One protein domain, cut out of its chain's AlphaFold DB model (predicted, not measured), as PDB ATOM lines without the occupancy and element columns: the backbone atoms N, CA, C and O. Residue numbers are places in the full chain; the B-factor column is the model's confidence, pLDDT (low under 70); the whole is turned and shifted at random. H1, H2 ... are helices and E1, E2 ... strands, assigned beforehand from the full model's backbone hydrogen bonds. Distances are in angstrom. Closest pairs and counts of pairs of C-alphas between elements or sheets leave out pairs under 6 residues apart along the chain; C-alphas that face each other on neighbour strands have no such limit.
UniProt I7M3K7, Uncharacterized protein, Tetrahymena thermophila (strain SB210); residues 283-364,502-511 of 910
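Overview. This is residues 283 to 364 and 502 to 511 of the 910 residues of an uncharacterized protein of Tetrahymena thermophila (strain SB210) (UniProt I7M3K7). Picture a long helical hairpin, H1 and H2 side by side and running opposite ways, with a ribbon of two antiparallel strands packed along it. Of the ribbon, E2 is next to the helices, mostly H1, and E1 lies farther out. The outline is a rod spanning 50 by 19 by 19 A, with H1 the longest helix. The printed part has 92 residues with two named helices and two named strands, in the order H1 H2 E1 E2, and the sheet's order is E1 - E2. The class is mixed, helices and strands, and the whole is only just loose, close to compact, with a radius of gyration of the C-alphas of 15.1 A.

Arrangement. Start with H1, residues 283 to 311, and go on through a short link to H2, residues 321 to 342. These two touch, with 27 pairs of C-alphas within 8 A; look for the closest at Lys 307 and Pro 322, 5.0 A apart. They stand at a shallow tilt of 20 degrees, opposite ways, as a helical hairpin. Every O i to N i+4 pair in H1 is within hydrogen-bond range, and 16 of 18 are in H2. Another short link leads to E1, residues 351 to 359, whose antiparallel neighbour is E2, residues 502 to 510, at 152 degrees between their directions. Check N 353 and O 507 at 2.9 A, and N 505 and O 355 at 2.8 A, both within hydrogen-bond range. The closest C-alphas of H1 and E2 are those of Val 299 and Arg 504, 6.4 A apart. Those of H2 and E2 are Tyr 332 and Leu 506, 7.8 A apart. H1 and E1 are apart, with no C-alpha of the one within 8 A of the other.

Along the chain. Find C-alpha 283 at (21.821, -10.765, 22.295); from there H1 runs 42.3 A to C-alpha 311. H2, residues 321 to 342, runs 31.6 A from C-alpha 321 at (30.268, 27.659, 20.961). E1, residues 351 to 359, is 24.4 A long. E2, residues 502 to 510, is 24.3 A long and ends with C-alpha 510 at (30.623, 6.254, 34.326).

Size, cuts and confidence. The two C-alphas farthest apart are those of Val 346 and Glu 364, at 50.9 A. Residues 365 to 501 are not printed, and across this cut C-alpha 364 and C-alpha 502 are 19.3 A apart. Of the links that are printed whole, H1 to H2 and H2 to E1 are short. The mean pLDDT of the printed part is 78.3; look for values under 70 at residues 311 to 320, 322 to 323, 343 to 344, 360 to 364 and 502.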
ATOM      1  N   ASN A 283      22.717 -11.462  23.218       82.00
ATOM      2  CA  ASN A 283      21.821 -10.765  22.295       82.00
ATOM      3  C   ASN A 283      21.350  -9.437  22.894       82.00
ATOM      4  O   ASN A 283      21.404  -8.402  22.224       82.00
ATOM      5  N   THR A 284      20.941  -9.442  24.163       84.50
ATOM      6  CA  THR A 284      20.538  -8.224  24.877       84.50
ATOM      7  C   THR A 284      21.694  -7.228  24.986       84.50
ATOM      8  O   THR A 284      21.487  -6.022  24.817       84.50
ATOM      9  N   PHE A 285      22.918  -7.699  25.241       86.19
ATOM     10  CA  PHE A 285      24.107  -6.844  25.270       86.19
ATOM     11  C   PHE A 285      24.365  -6.197  23.909       86.19
ATOM     12  O   PHE A 285      24.431  -4.969  23.826       86.19
ATOM     13  N   ASN A 286      24.411  -6.994  22.843       85.94
ATOM     14  CA  ASN A 286      24.680  -6.522  21.486       85.94
ATOM     15  C   ASN A 286      23.613  -5.529  21.003       85.94
ATOM     16  O   ASN A 286      23.937  -4.516  20.381       85.94
ATOM     17  N   GLN A 287      22.340  -5.746  21.349       87.94
ATOM     18  CA  GLN A 287      21.263  -4.796  21.053       87.94
ATOM     19  C   GLN A 287      21.443  -3.458  21.781       87.94
ATOM     20  O   GLN A 287      21.293  -2.392  21.170       87.94
ATOM     21  N   LYS A 288      21.786  -3.485  23.074       88.56
ATOM     22  CA  LYS A 288      22.043  -2.260  23.845       88.56
ATOM     23  C   LYS A 288      23.295  -1.533  23.357       88.56
ATOM     24  O   LYS A 288      23.249  -0.313  23.212       88.56
ATOM     25  N   LEU A 289      24.365  -2.263  23.037       90.06
ATOM     26  CA  LEU A 289      25.589  -1.714  22.451       90.06
ATOM     27  C   LEU A 289      25.293  -1.023  21.114       90.06
ATOM     28  O   LEU A 289      25.664   0.133  20.925       90.06
ATOM     29  N   LYS A 290      24.539  -1.679  20.224       90.19
ATOM     30  CA  LYS A 290      24.116  -1.111  18.935       90.19
ATOM     31  C   LYS A 290      23.270   0.153  19.106       90.19
ATOM     32  O   LYS A 290      23.489   1.140  18.409       90.19
ATOM     33  N   THR A 291      22.324   0.141  20.042       90.31
ATOM     34  CA  THR A 291      21.477   1.310  20.343       90.31
ATOM     35  C   THR A 291      22.321   2.489  20.823       90.31
ATOM     36  O   THR A 291      22.136   3.621  20.377       90.31
ATOM     37  N   LEU A 292      23.287   2.216  21.698       91.06
ATOM     38  CA  LEU A 292      24.200   3.216  22.226       91.06
ATOM     39  C   LEU A 292      25.118   3.786  21.134       91.06
ATOM     40  O   LEU A 292      25.306   4.997  21.069       91.06
ATOM     41  N   PHE A 293      25.615   2.936  20.234       90.25
ATOM     42  CA  PHE A 293      26.374   3.349  19.053       90.25
ATOM     43  C   PHE A 293      25.608   4.342  18.181       90.25
ATOM     44  O   PHE A 293      26.132   5.402  17.841       90.25
ATOM     45  N   LEU A 294      24.357   4.012  17.848       89.31
ATOM     46  CA  LEU A 294      23.499   4.867  17.028       89.31
ATOM     47  C   LEU A 294      23.246   6.219  17.704       89.31
ATOM     48  O   LEU A 294      23.333   7.254  17.048       89.31
ATOM     49  N   LEU A 295      23.008   6.222  19.017       89.56
ATOM     50  CA  LEU A 295      22.815   7.447  19.790       89.56
ATOM     51  C   LEU A 295      24.069   8.338  19.794       89.56
ATOM     52  O   LEU A 295      23.965   9.547  19.588       89.56
ATOM     53  N   VAL A 296      25.256   7.760  20.011       91.25
ATOM     54  CA  VAL A 296      26.528   8.505  19.985       91.25
ATOM     55  C   VAL A 296      26.786   9.091  18.599       91.25
ATOM     56  O   VAL A 296      27.165  10.258  18.498       91.25
ATOM     57  N   GLN A 297      26.530   8.319  17.542       88.69
ATOM     58  CA  GLN A 297      26.674   8.770  16.160       88.69
ATOM     59  C   GLN A 297      25.728   9.937  15.844       88.69
ATOM     60  O   GLN A 297      26.167  10.965  15.327       88.69
ATOM     61  N   GLU A 298      24.450   9.821  16.215       87.44
ATOM     62  CA  GLU A 298      23.447  10.871  16.006       87.44
ATOM     63  C   GLU A 298      23.861  12.188  16.680       87.44
ATOM     64  O   GLU A 298      23.807  13.262  16.071       87.44
ATOM     65  N   VAL A 299      24.293  12.113  17.941       88.19
ATOM     66  CA  VAL A 299      24.709  13.286  18.714       88.19
ATOM     67  C   VAL A 299      25.998  13.889  18.150       88.19
ATOM     68  O   VAL A 299      26.095  15.111  18.024       88.19
ATOM     69  N   LEU A 300      26.964  13.061  17.745       87.88
ATOM     70  CA  LEU A 300      28.202  13.505  17.104       87.88
ATOM     71  C   LEU A 300      27.928  14.294  15.816       87.88
ATOM     72  O   LEU A 300      28.518  15.356  15.608       87.88
ATOM     73  N   ASP A 301      27.028  13.805  14.964       83.81
ATOM     74  CA  ASP A 301      26.706  14.456  13.693       83.81
ATOM     75  C   ASP A 301      25.937  15.767  13.900       83.81
ATOM     76  O   ASP A 301      26.224  16.769  13.236       83.81
ATOM     77  N   LYS A 302      25.023  15.812  14.878       82.56
ATOM     78  CA  LYS A 302      24.357  17.057  15.299       82.56
ATOM     79  C   LYS A 302      25.354  18.084  15.846       82.56
ATOM     80  O   LYS A 302      25.269  19.260  15.492       82.56
ATOM     81  N   GLU A 303      26.325  17.653  16.645       85.88
ATOM     82  CA  GLU A 303      27.349  18.526  17.228       85.88
ATOM     83  C   GLU A 303      28.315  19.076  16.159       85.88
ATOM     84  O   GLU A 303      28.662  20.258  16.183       85.88
ATOM     85  N   LYS A 304      28.698  18.261  15.162       83.50
ATOM     86  CA  LYS A 304      29.484  18.712  13.997       83.50
ATOM     87  C   LYS A 304      28.751  19.790  13.200       83.50
ATOM     88  O   LYS A 304      29.344  20.831  12.919       83.50
ATOM     89  N   LYS A 305      27.466  19.572  12.894       77.31
ATOM     90  CA  LYS A 305      26.623  20.569  12.214       77.31
ATOM     91  C   LYS A 305      26.516  21.858  13.032       77.31
ATOM     92  O   LYS A 305      26.716  22.945  12.503       77.31
ATOM     93  N   PHE A 306      26.292  21.759  14.342       78.94
ATOM     94  CA  PHE A 306      26.240  22.932  15.219       78.94
ATOM     95  C   PHE A 306      27.571  23.701  15.281       78.94
ATOM     96  O   PHE A 306      27.584  24.934  15.268       78.94
ATOM     97  N   LYS A 307      28.712  23.003  15.292       81.31
ATOM     98  CA  LYS A 307      30.034  23.637  15.191       81.31
ATOM     99  C   LYS A 307      30.186  24.423  13.886       81.31
ATOM    100  O   LYS A 307      30.748  25.515  13.900       81.31
ATOM    101  N   GLU A 308      29.703  23.884  12.773       75.19
ATOM    102  CA  GLU A 308      29.725  24.573  11.482       75.19
ATOM    103  C   GLU A 308      28.874  25.846  11.510       75.19
ATOM    104  O   GLU A 308      29.360  26.915  11.147       75.19
ATOM    105  N   PHE A 309      27.651  25.765  12.041       72.00
ATOM    106  CA  PHE A 309      26.777  26.928  12.187       72.00
ATOM    107  C   PHE A 309      27.366  27.992  13.120       72.00
ATOM    108  O   PHE A 309      27.368  29.175  12.791       72.00
ATOM    109  N   SER A 310      27.941  27.586  14.253       71.94
ATOM    110  CA  SER A 310      28.509  28.513  15.239       71.94
ATOM    111  C   SER A 310      29.783  29.227  14.782       71.94
ATOM    112  O   SER A 310      30.069  30.310  15.286       71.94
ATOM    113  N   ARG A 311      30.535  28.683  13.813       67.81
ATOM    114  CA  ARG A 311      31.682  29.382  13.196       67.81
ATOM    115  C   ARG A 311      31.273  30.645  12.440       67.81
ATOM    116  O   ARG A 311      32.071  31.571  12.354       67.81
ATOM    117  N   ASN A 312      30.052  30.667  11.913       60.72
ATOM    118  CA  ASN A 312      29.528  31.778  11.121       60.72
ATOM    119  C   ASN A 312      28.743  32.792  11.976       60.72
ATOM    120  O   ASN A 312      28.311  33.818  11.458       60.72
ATOM    121  N   ALA A 313      28.552  32.522  13.273       61.69
ATOM    122  CA  ALA A 313      27.898  33.435  14.207       61.69
ATOM    123  C   ALA A 313      28.885  34.494  14.712       61.69
ATOM    124  O   ALA A 313      30.040  34.180  15.014       61.69
ATOM    125  N   LYS A 314      28.436  35.752  14.853       54.47
ATOM    126  CA  LYS A 314      29.226  36.763  15.574       54.47
ATOM    127  C   LYS A 314      29.486  36.238  16.987       54.47
ATOM    128  O   LYS A 314      28.573  35.724  17.631       54.47
ATOM    129  N   LYS A 315      30.731  36.362  17.467       53.38
ATOM    130  CA  LYS A 315      31.131  35.972  18.828       53.38
ATOM    131  C   LYS A 315      30.214  36.659  19.848       53.38
ATOM    132  O   LYS A 315      30.424  37.818  20.194       53.38
ATOM    133  N   THR A 316      29.205  35.954  20.346       49.88
ATOM    134  CA  THR A 316      28.462  36.379  21.531       49.88
ATOM    135  C   THR A 316      29.392  36.248  22.733       49.88
ATOM    136  O   THR A 316      30.010  35.197  22.911       49.88
ATOM    137  N   LYS A 317      29.506  37.306  23.546       48.78
ATOM    138  CA  LYS A 317      30.446  37.403  24.682       48.78
ATOM    139  C   LYS A 317      30.328  36.265  25.704       48.78
ATOM    140  O   LYS A 317      31.274  36.028  26.440       48.78
ATOM    141  N   GLU A 318      29.194  35.572  25.753       49.75
ATOM    142  CA  GLU A 318      28.916  34.616  26.821       49.75
ATOM    143  C   GLU A 318      29.511  33.221  26.579       49.75
ATOM    144  O   GLU A 318      29.945  32.603  27.543       49.75
ATOM    145  N   HIS A 319      29.545  32.694  25.347       54.47
ATOM    146  CA  HIS A 319      29.954  31.302  25.088       54.47
ATOM    147  C   HIS A 319      30.680  31.151  23.738       54.47
ATOM    148  O   HIS A 319      30.123  31.434  22.677       54.47
ATOM    149  N   ASN A 320      31.916  30.632  23.754       66.44
ATOM    150  CA  ASN A 320      32.642  30.239  22.540       66.44
ATOM    151  C   ASN A 320      32.142  28.866  22.048       66.44
ATOM    152  O   ASN A 320      32.786  27.828  22.241       66.44
ATOM    153  N   TRP A 321      30.953  28.863  21.439       71.12
ATOM    154  CA  TRP A 321      30.268  27.659  20.961       71.12
ATOM    155  C   TRP A 321      31.128  26.752  20.061       71.12
ATOM    156  O   TRP A 321      31.090  25.538  20.281       71.12
ATOM    157  N   PRO A 322      31.959  27.259  19.123       66.88
ATOM    158  CA  PRO A 322      32.851  26.405  18.335       66.88
ATOM    159  C   PRO A 322      33.854  25.605  19.176       66.88
ATOM    160  O   PRO A 322      34.133  24.443  18.863       66.88
ATOM    161  N   VAL A 323      34.395  26.198  20.245       68.00
ATOM    162  CA  VAL A 323      35.344  25.529  21.152       68.00
ATOM    163  C   VAL A 323      34.622  24.488  22.001       68.00
ATOM    164  O   VAL A 323      35.058  23.336  22.046       68.00
ATOM    165  N   TYR A 324      33.472  24.846  22.579       74.50
ATOM    166  CA  TYR A 324      32.643  23.915  23.351       74.50
ATOM    167  C   TYR A 324      32.217  22.697  22.516       74.50
ATOM    168  O   TYR A 324      32.379  21.550  22.937       74.50
ATOM    169  N   SER A 325      31.777  22.937  21.281       79.81
ATOM    170  CA  SER A 325      31.363  21.873  20.361       79.81
ATOM    171  C   SER A 325      32.541  21.003  19.929       79.81
ATOM    172  O   SER A 325      32.416  19.788  19.819       79.81
ATOM    173  N   SER A 326      33.726  21.593  19.737       75.50
ATOM    174  CA  SER A 326      34.950  20.832  19.441       75.50
ATOM    175  C   SER A 326      35.324  19.881  20.573       75.50
ATOM    176  O   SER A 326      35.737  18.752  20.313       75.50
ATOM    177  N   PHE A 327      35.165  20.319  21.821       77.88
ATOM    178  CA  PHE A 327      35.383  19.479  22.992       77.88
ATOM    179  C   PHE A 327      34.371  18.327  23.057       77.88
ATOM    180  O   PHE A 327      34.773  17.173  23.195       77.88
ATOM    181  N   LYS A 328      33.075  18.613  22.870       82.69
ATOM    182  CA  LYS A 328      32.015  17.591  22.827       82.69
ATOM    183  C   LYS A 328      32.231  16.568  21.708       82.69
ATOM    184  O   LYS A 328      32.146  15.374  21.965       82.69
ATOM    185  N   ILE A 329      32.613  17.009  20.507       83.44
ATOM    186  CA  ILE A 329      32.975  16.124  19.385       83.44
ATOM    187  C   ILE A 329      34.093  15.158  19.788       83.44
ATOM    188  O   ILE A 329      33.947  13.956  19.582       83.44
ATOM    189  N   LYS A 330      35.174  15.655  20.409       81.00
ATOM    190  CA  LYS A 330      36.271  14.801  20.894       81.00
ATOM    191  C   LYS A 330      35.786  13.790  21.938       81.00
ATOM    192  O   LYS A 330      36.163  12.624  21.866       81.00
ATOM    193  N   GLN A 331      34.931  14.208  22.876       83.94
ATOM    194  CA  GLN A 331      34.351  13.304  23.877       83.94
ATOM    195  C   GLN A 331      33.502  12.199  23.240       83.94
ATOM    196  O   GLN A 331      33.656  11.030  23.586       83.94
ATOM    197  N   TYR A 332      32.630  12.547  22.293       88.19
ATOM    198  CA  TYR A 332      31.771  11.575  21.617       88.19
ATOM    199  C   TYR A 332      32.572  10.632  20.714       88.19
ATOM    200  O   TYR A 332      32.266   9.448  20.667       88.19
ATOM    201  N   GLN A 333      33.641  11.111  20.067       85.88
ATOM    202  CA  GLN A 333      34.574  10.259  19.318       85.88
ATOM    203  C   GLN A 333      35.321   9.280  20.228       85.88
ATOM    204  O   GLN A 333      35.433   8.104  19.897       85.88
ATOM    205  N   ALA A 334      35.795   9.736  21.390       82.94
ATOM    206  CA  ALA A 334      36.431   8.857  22.369       82.94
ATOM    207  C   ALA A 334      35.457   7.782  22.879       82.94
ATOM    208  O   ALA A 334      35.828   6.614  22.973       82.94
ATOM    209  N   LEU A 335      34.199   8.157  23.143       87.19
ATOM    210  CA  LEU A 335      33.149   7.211  23.515       87.19
ATOM    211  C   LEU A 335      32.865   6.217  22.383       87.19
ATOM    212  O   LEU A 335      32.818   5.023  22.641       87.19
ATOM    213  N   PHE A 336      32.741   6.680  21.139       87.31
ATOM    214  CA  PHE A 336      32.536   5.821  19.971       87.31
ATOM    215  C   PHE A 336      33.662   4.787  19.818       87.31
ATOM    216  O   PHE A 336      33.399   3.597  19.660       87.31
ATOM    217  N   ASN A 337      34.918   5.222  19.948       85.06
ATOM    218  CA  ASN A 337      36.080   4.337  19.906       85.06
ATOM    219  C   ASN A 337      36.073   3.327  21.059       85.06
ATOM    220  O   ASN A 337      36.376   2.160  20.843       85.06
ATOM    221  N   TYR A 338      35.692   3.751  22.264       86.31
ATOM    222  CA  TYR A 338      35.545   2.851  23.405       86.31
ATOM    223  C   TYR A 338      34.441   1.809  23.187       86.31
ATOM    224  O   TYR A 338      34.644   0.643  23.492       86.31
ATOM    225  N   LEU A 339      33.292   2.183  22.618       86.19
ATOM    226  CA  LEU A 339      32.232   1.215  22.326       86.19
ATOM    227  C   LEU A 339      32.694   0.136  21.332       86.19
ATOM    228  O   LEU A 339      32.261  -1.008  21.456       86.19
ATOM    229  N   ASN A 340      33.610   0.460  20.408       82.12
ATOM    230  CA  ASN A 340      34.161  -0.511  19.449       82.12
ATOM    231  C   ASN A 340      35.020  -1.587  20.130       82.12
ATOM    232  O   ASN A 340      35.129  -2.691  19.608       82.12
ATOM    233  N   THR A 341      35.611  -1.304  21.296       81.75
ATOM    234  CA  THR A 341      36.425  -2.291  22.025       81.75
ATOM    235  C   THR A 341      35.586  -3.214  22.913       81.75
ATOM    236  O   THR A 341      36.062  -4.262  23.354       81.75
ATOM    237  N   LEU A 342      34.319  -2.869  23.172       80.94
ATOM    238  CA  LEU A 342      33.437  -3.666  24.030       80.94
ATOM    239  C   LEU A 342      33.001  -4.982  23.377       80.94
ATOM    240  O   LEU A 342      32.761  -5.954  24.090       80.94
ATOM    241  N   ASP A 343      32.964  -5.046  22.045       69.62
ATOM    242  CA  ASP A 343      32.550  -6.250  21.311       69.62
ATOM    243  C   ASP A 343      33.525  -7.429  21.492       69.62
ATOM    244  O   ASP A 343      33.154  -8.590  21.346       69.62
ATOM    245  N   GLN A 344      34.764  -7.148  21.909       68.31
ATOM    246  CA  GLN A 344      35.817  -8.147  22.125       68.31
ATOM    247  C   GLN A 344      36.063  -8.462  23.606       68.31
ATOM    248  O   GLN A 344      36.897  -9.301  23.935       68.31
ATOM    249  N   THR A 345      35.349  -7.797  24.519       76.94
ATOM    250  CA  THR A 345      35.572  -7.928  25.965       76.94
ATOM    251  C   THR A 345      34.287  -8.297  26.705       76.94
ATOM    252  O   THR A 345      33.205  -8.431  26.122       76.94
ATOM    253  N   VAL A 346      34.409  -8.504  28.018       77.19
ATOM    254  CA  VAL A 346      33.289  -8.821  28.924       77.19
ATOM    255  C   VAL A 346      32.973  -7.616  29.813       77.19
ATOM    256  O   VAL A 346      32.617  -7.738  30.983       77.19
ATOM    257  N   THR A 347      33.172  -6.427  29.250       83.94
ATOM    258  CA  THR A 347      33.124  -5.141  29.942       83.94
ATOM    259  C   THR A 347      31.687  -4.605  29.986       83.94
ATOM    260  O   THR A 347      30.999  -4.637  28.964       83.94
ATOM    261  N   PRO A 348      31.205  -4.072  31.126       82.94
ATOM    262  CA  PRO A 348      29.886  -3.454  31.192       82.94
ATOM    263  C   PRO A 348      29.767  -2.224  30.282       82.94
ATOM    264  O   PRO A 348      30.715  -1.454  30.131       82.94
ATOM    265  N   LEU A 349      28.565  -1.993  29.745       87.06
ATOM    266  CA  LEU A 349      28.267  -0.781  28.977       87.06
ATOM    267  C   LEU A 349      28.449   0.477  29.844       87.06
ATOM    268  O   LEU A 349      28.116   0.454  31.034       87.06
ATOM    269  N   PRO A 350      28.929   1.594  29.267       88.31
ATOM    270  CA  PRO A 350      29.090   2.830  30.013       88.31
ATOM    271  C   PRO A 350      27.722   3.381  30.426       88.31
ATOM    272  O   PRO A 350      26.729   3.264  29.707       88.31
ATOM    273  N   ILE A 351      27.681   4.014  31.595       85.75
ATOM    274  CA  ILE A 351      26.488   4.698  32.087       85.75
ATOM    275  C   ILE A 351      26.510   6.104  31.509       85.75
ATOM    276  O   ILE A 351      27.375   6.916  31.853       85.75
ATOM    277  N   ILE A 352      25.546   6.375  30.640       86.81
ATOM    278  CA  ILE A 352      25.359   7.676  30.017       86.81
ATOM    279  C   ILE A 352      24.017   8.277  30.426       86.81
ATOM    280  O   ILE A 352      23.016   7.578  30.566       86.81
ATOM    281  N   GLU A 353      24.004   9.589  30.592       88.88
ATOM    282  CA  GLU A 353      22.799  10.390  30.736       88.88
ATOM    283  C   GLU A 353      22.632  11.245  29.481       88.88
ATOM    284  O   GLU A 353      23.591  11.840  28.983       88.88
ATOM    285  N   VAL A 354      21.409  11.285  28.954       88.38
ATOM    286  CA  VAL A 354      21.053  12.128  27.812       88.38
ATOM    287  C   VAL A 354      20.394  13.383  28.355       88.38
ATOM    288  O   VAL A 354      19.338  13.303  28.979       88.38
ATOM    289  N   LYS A 355      20.999  14.542  28.104       84.44
ATOM    290  CA  LYS A 355      20.465  15.838  28.518       84.44
ATOM    291  C   LYS A 355      20.064  16.650  27.295       84.44
ATOM    292  O   LYS A 355      20.800  16.709  26.316       84.44
ATOM    293  N   GLU A 356      18.907  17.297  27.344       82.44
ATOM    294  CA  GLU A 356      18.536  18.276  26.321       82.44
ATOM    295  C   GLU A 356      19.098  19.655  26.688       82.44
ATOM    296  O   GLU A 356      18.874  20.176  27.780       82.44
ATOM    297  N   GLU A 357      19.858  20.242  25.768       76.44
ATOM    298  CA  GLU A 357      20.451  21.571  25.876       76.44
ATOM    299  C   GLU A 357      19.825  22.489  24.826       76.44
ATOM    300  O   GLU A 357      19.858  22.202  23.628       76.44
ATOM    301  N   LYS A 358      19.288  23.631  25.267       73.31
ATOM    302  CA  LYS A 358      18.852  24.698  24.361       73.31
ATOM    303  C   LYS A 358      20.035  25.613  24.083       73.31
ATOM    304  O   LYS A 358      20.540  26.246  25.009       73.31
ATOM    305  N   ARG A 359      20.485  25.685  22.829       73.19
ATOM    306  CA  ARG A 359      21.594  26.559  22.428       73.19
ATOM    307  C   ARG A 359      21.104  27.638  21.471       73.19
ATOM    308  O   ARG A 359      20.530  27.337  20.425       73.19
ATOM    309  N   ASN A 360      21.355  28.892  21.833       64.88
ATOM    310  CA  ASN A 360      21.003  30.054  21.023       64.88
ATOM    311  C   ASN A 360      22.219  30.470  20.185       64.88
ATOM    312  O   ASN A 360      23.272  30.789  20.739       64.88
ATOM    313  N   LEU A 361      22.076  30.467  18.859       62.47
ATOM    314  CA  LEU A 361      23.051  31.055  17.941       62.47
ATOM    315  C   LEU A 361      22.492  32.375  17.423       62.47
ATOM    316  O   LEU A 361      21.449  32.393  16.779       62.47
ATOM    317  N   VAL A 362      23.198  33.472  17.690       59.03
ATOM    318  CA  VAL A 362      22.875  34.780  17.112       59.03
ATOM    319  C   VAL A 362      23.693  34.933  15.829       59.03
ATOM    320  O   VAL A 362      24.850  35.353  15.845       59.03
ATOM    321  N   LEU A 363      23.109  34.517  14.704       60.12
ATOM    322  CA  LEU A 363      23.678  34.659  13.359       60.12
ATOM    323  C   LEU A 363      23.245  36.003  12.759       60.12
ATOM    324  O   LEU A 363      22.493  36.045  11.785       60.12
ATOM    325  N   GLU A 364      23.682  37.100  13.384       66.94
ATOM    326  CA  GLU A 364      23.310  38.455  12.970       66.94
ATOM    327  C   GLU A 364      24.474  39.228  12.348       66.94
ATOM    328  O   GLU A 364      25.539  39.398  12.950       66.94
ATOM    329  N   ASN A 502      17.712  22.832  19.841       68.25
ATOM    330  CA  ASN A 502      17.695  21.786  20.858       68.25
ATOM    331  C   ASN A 502      18.720  20.717  20.467       68.25
ATOM    332  O   ASN A 502      18.543  20.002  19.476       68.25
ATOM    333  N   ILE A 503      19.790  20.603  21.245       73.25
ATOM    334  CA  ILE A 503      20.822  19.583  21.063       73.25
ATOM    335  C   ILE A 503      20.740  18.609  22.225       73.25
ATOM    336  O   ILE A 503      20.674  19.005  23.384       73.25
ATOM    337  N   ARG A 504      20.756  17.314  21.912       78.81
ATOM    338  CA  ARG A 504      20.946  16.274  22.923       78.81
ATOM    339  C   ARG A 504      22.431  16.163  23.206       78.81
ATOM    340  O   ARG A 504      23.197  15.891  22.288       78.81
ATOM    341  N   SER A 505      22.832  16.375  24.449       80.94
ATOM    342  CA  SER A 505      24.188  16.120  24.902       80.94
ATOM    343  C   SER A 505      24.254  14.808  25.671       80.94
ATOM    344  O   SER A 505      23.320  14.426  26.377       80.94
ATOM    345  N   LEU A 506      25.368  14.096  25.503       85.94
ATOM    346  CA  LEU A 506      25.656  12.898  26.283       85.94
ATOM    347  C   LEU A 506      26.580  13.282  27.433       85.94
ATOM    348  O   LEU A 506      27.620  13.916  27.232       85.94
ATOM    349  N   ILE A 507      26.193  12.896  28.642       80.88
ATOM    350  CA  ILE A 507      27.003  13.011  29.847       80.88
ATOM    351  C   ILE A 507      27.435  11.599  30.220       80.88
ATOM    352  O   ILE A 507      26.614  10.745  30.546       80.88
ATOM    353  N   ILE A 508      28.739  11.341  30.153       80.44
ATOM    354  CA  ILE A 508      29.308  10.066  30.586       80.44
ATOM    355  C   ILE A 508      29.359  10.099  32.114       80.44
ATOM    356  O   ILE A 508      30.242  10.728  32.692       80.44
ATOM    357  N   ILE A 509      28.394   9.451  32.770       78.62
ATOM    358  CA  ILE A 509      28.365   9.334  34.234       78.62
ATOM    359  C   ILE A 509      29.463   8.382  34.693       78.62
ATOM    360  O   ILE A 509      30.152   8.642  35.679       78.62
ATOM    361  N   LYS A 510      29.616   7.254  33.992       80.19
ATOM    362  CA  LYS A 510      30.623   6.254  34.326       80.19
ATOM    363  C   LYS A 510      31.055   5.466  33.104       80.19
ATOM    364  O   LYS A 510      30.223   4.969  32.351       80.19
ATOM    365  N   GLN A 511      32.360   5.293  32.974       81.38
ATOM    366  CA  GLN A 511      32.981   4.415  31.996       81.38
ATOM    367  C   GLN A 511      33.762   3.335  32.741       81.38
ATOM    368  O   GLN A 511      34.387   3.621  33.764       81.38
TER     369      GLN A 511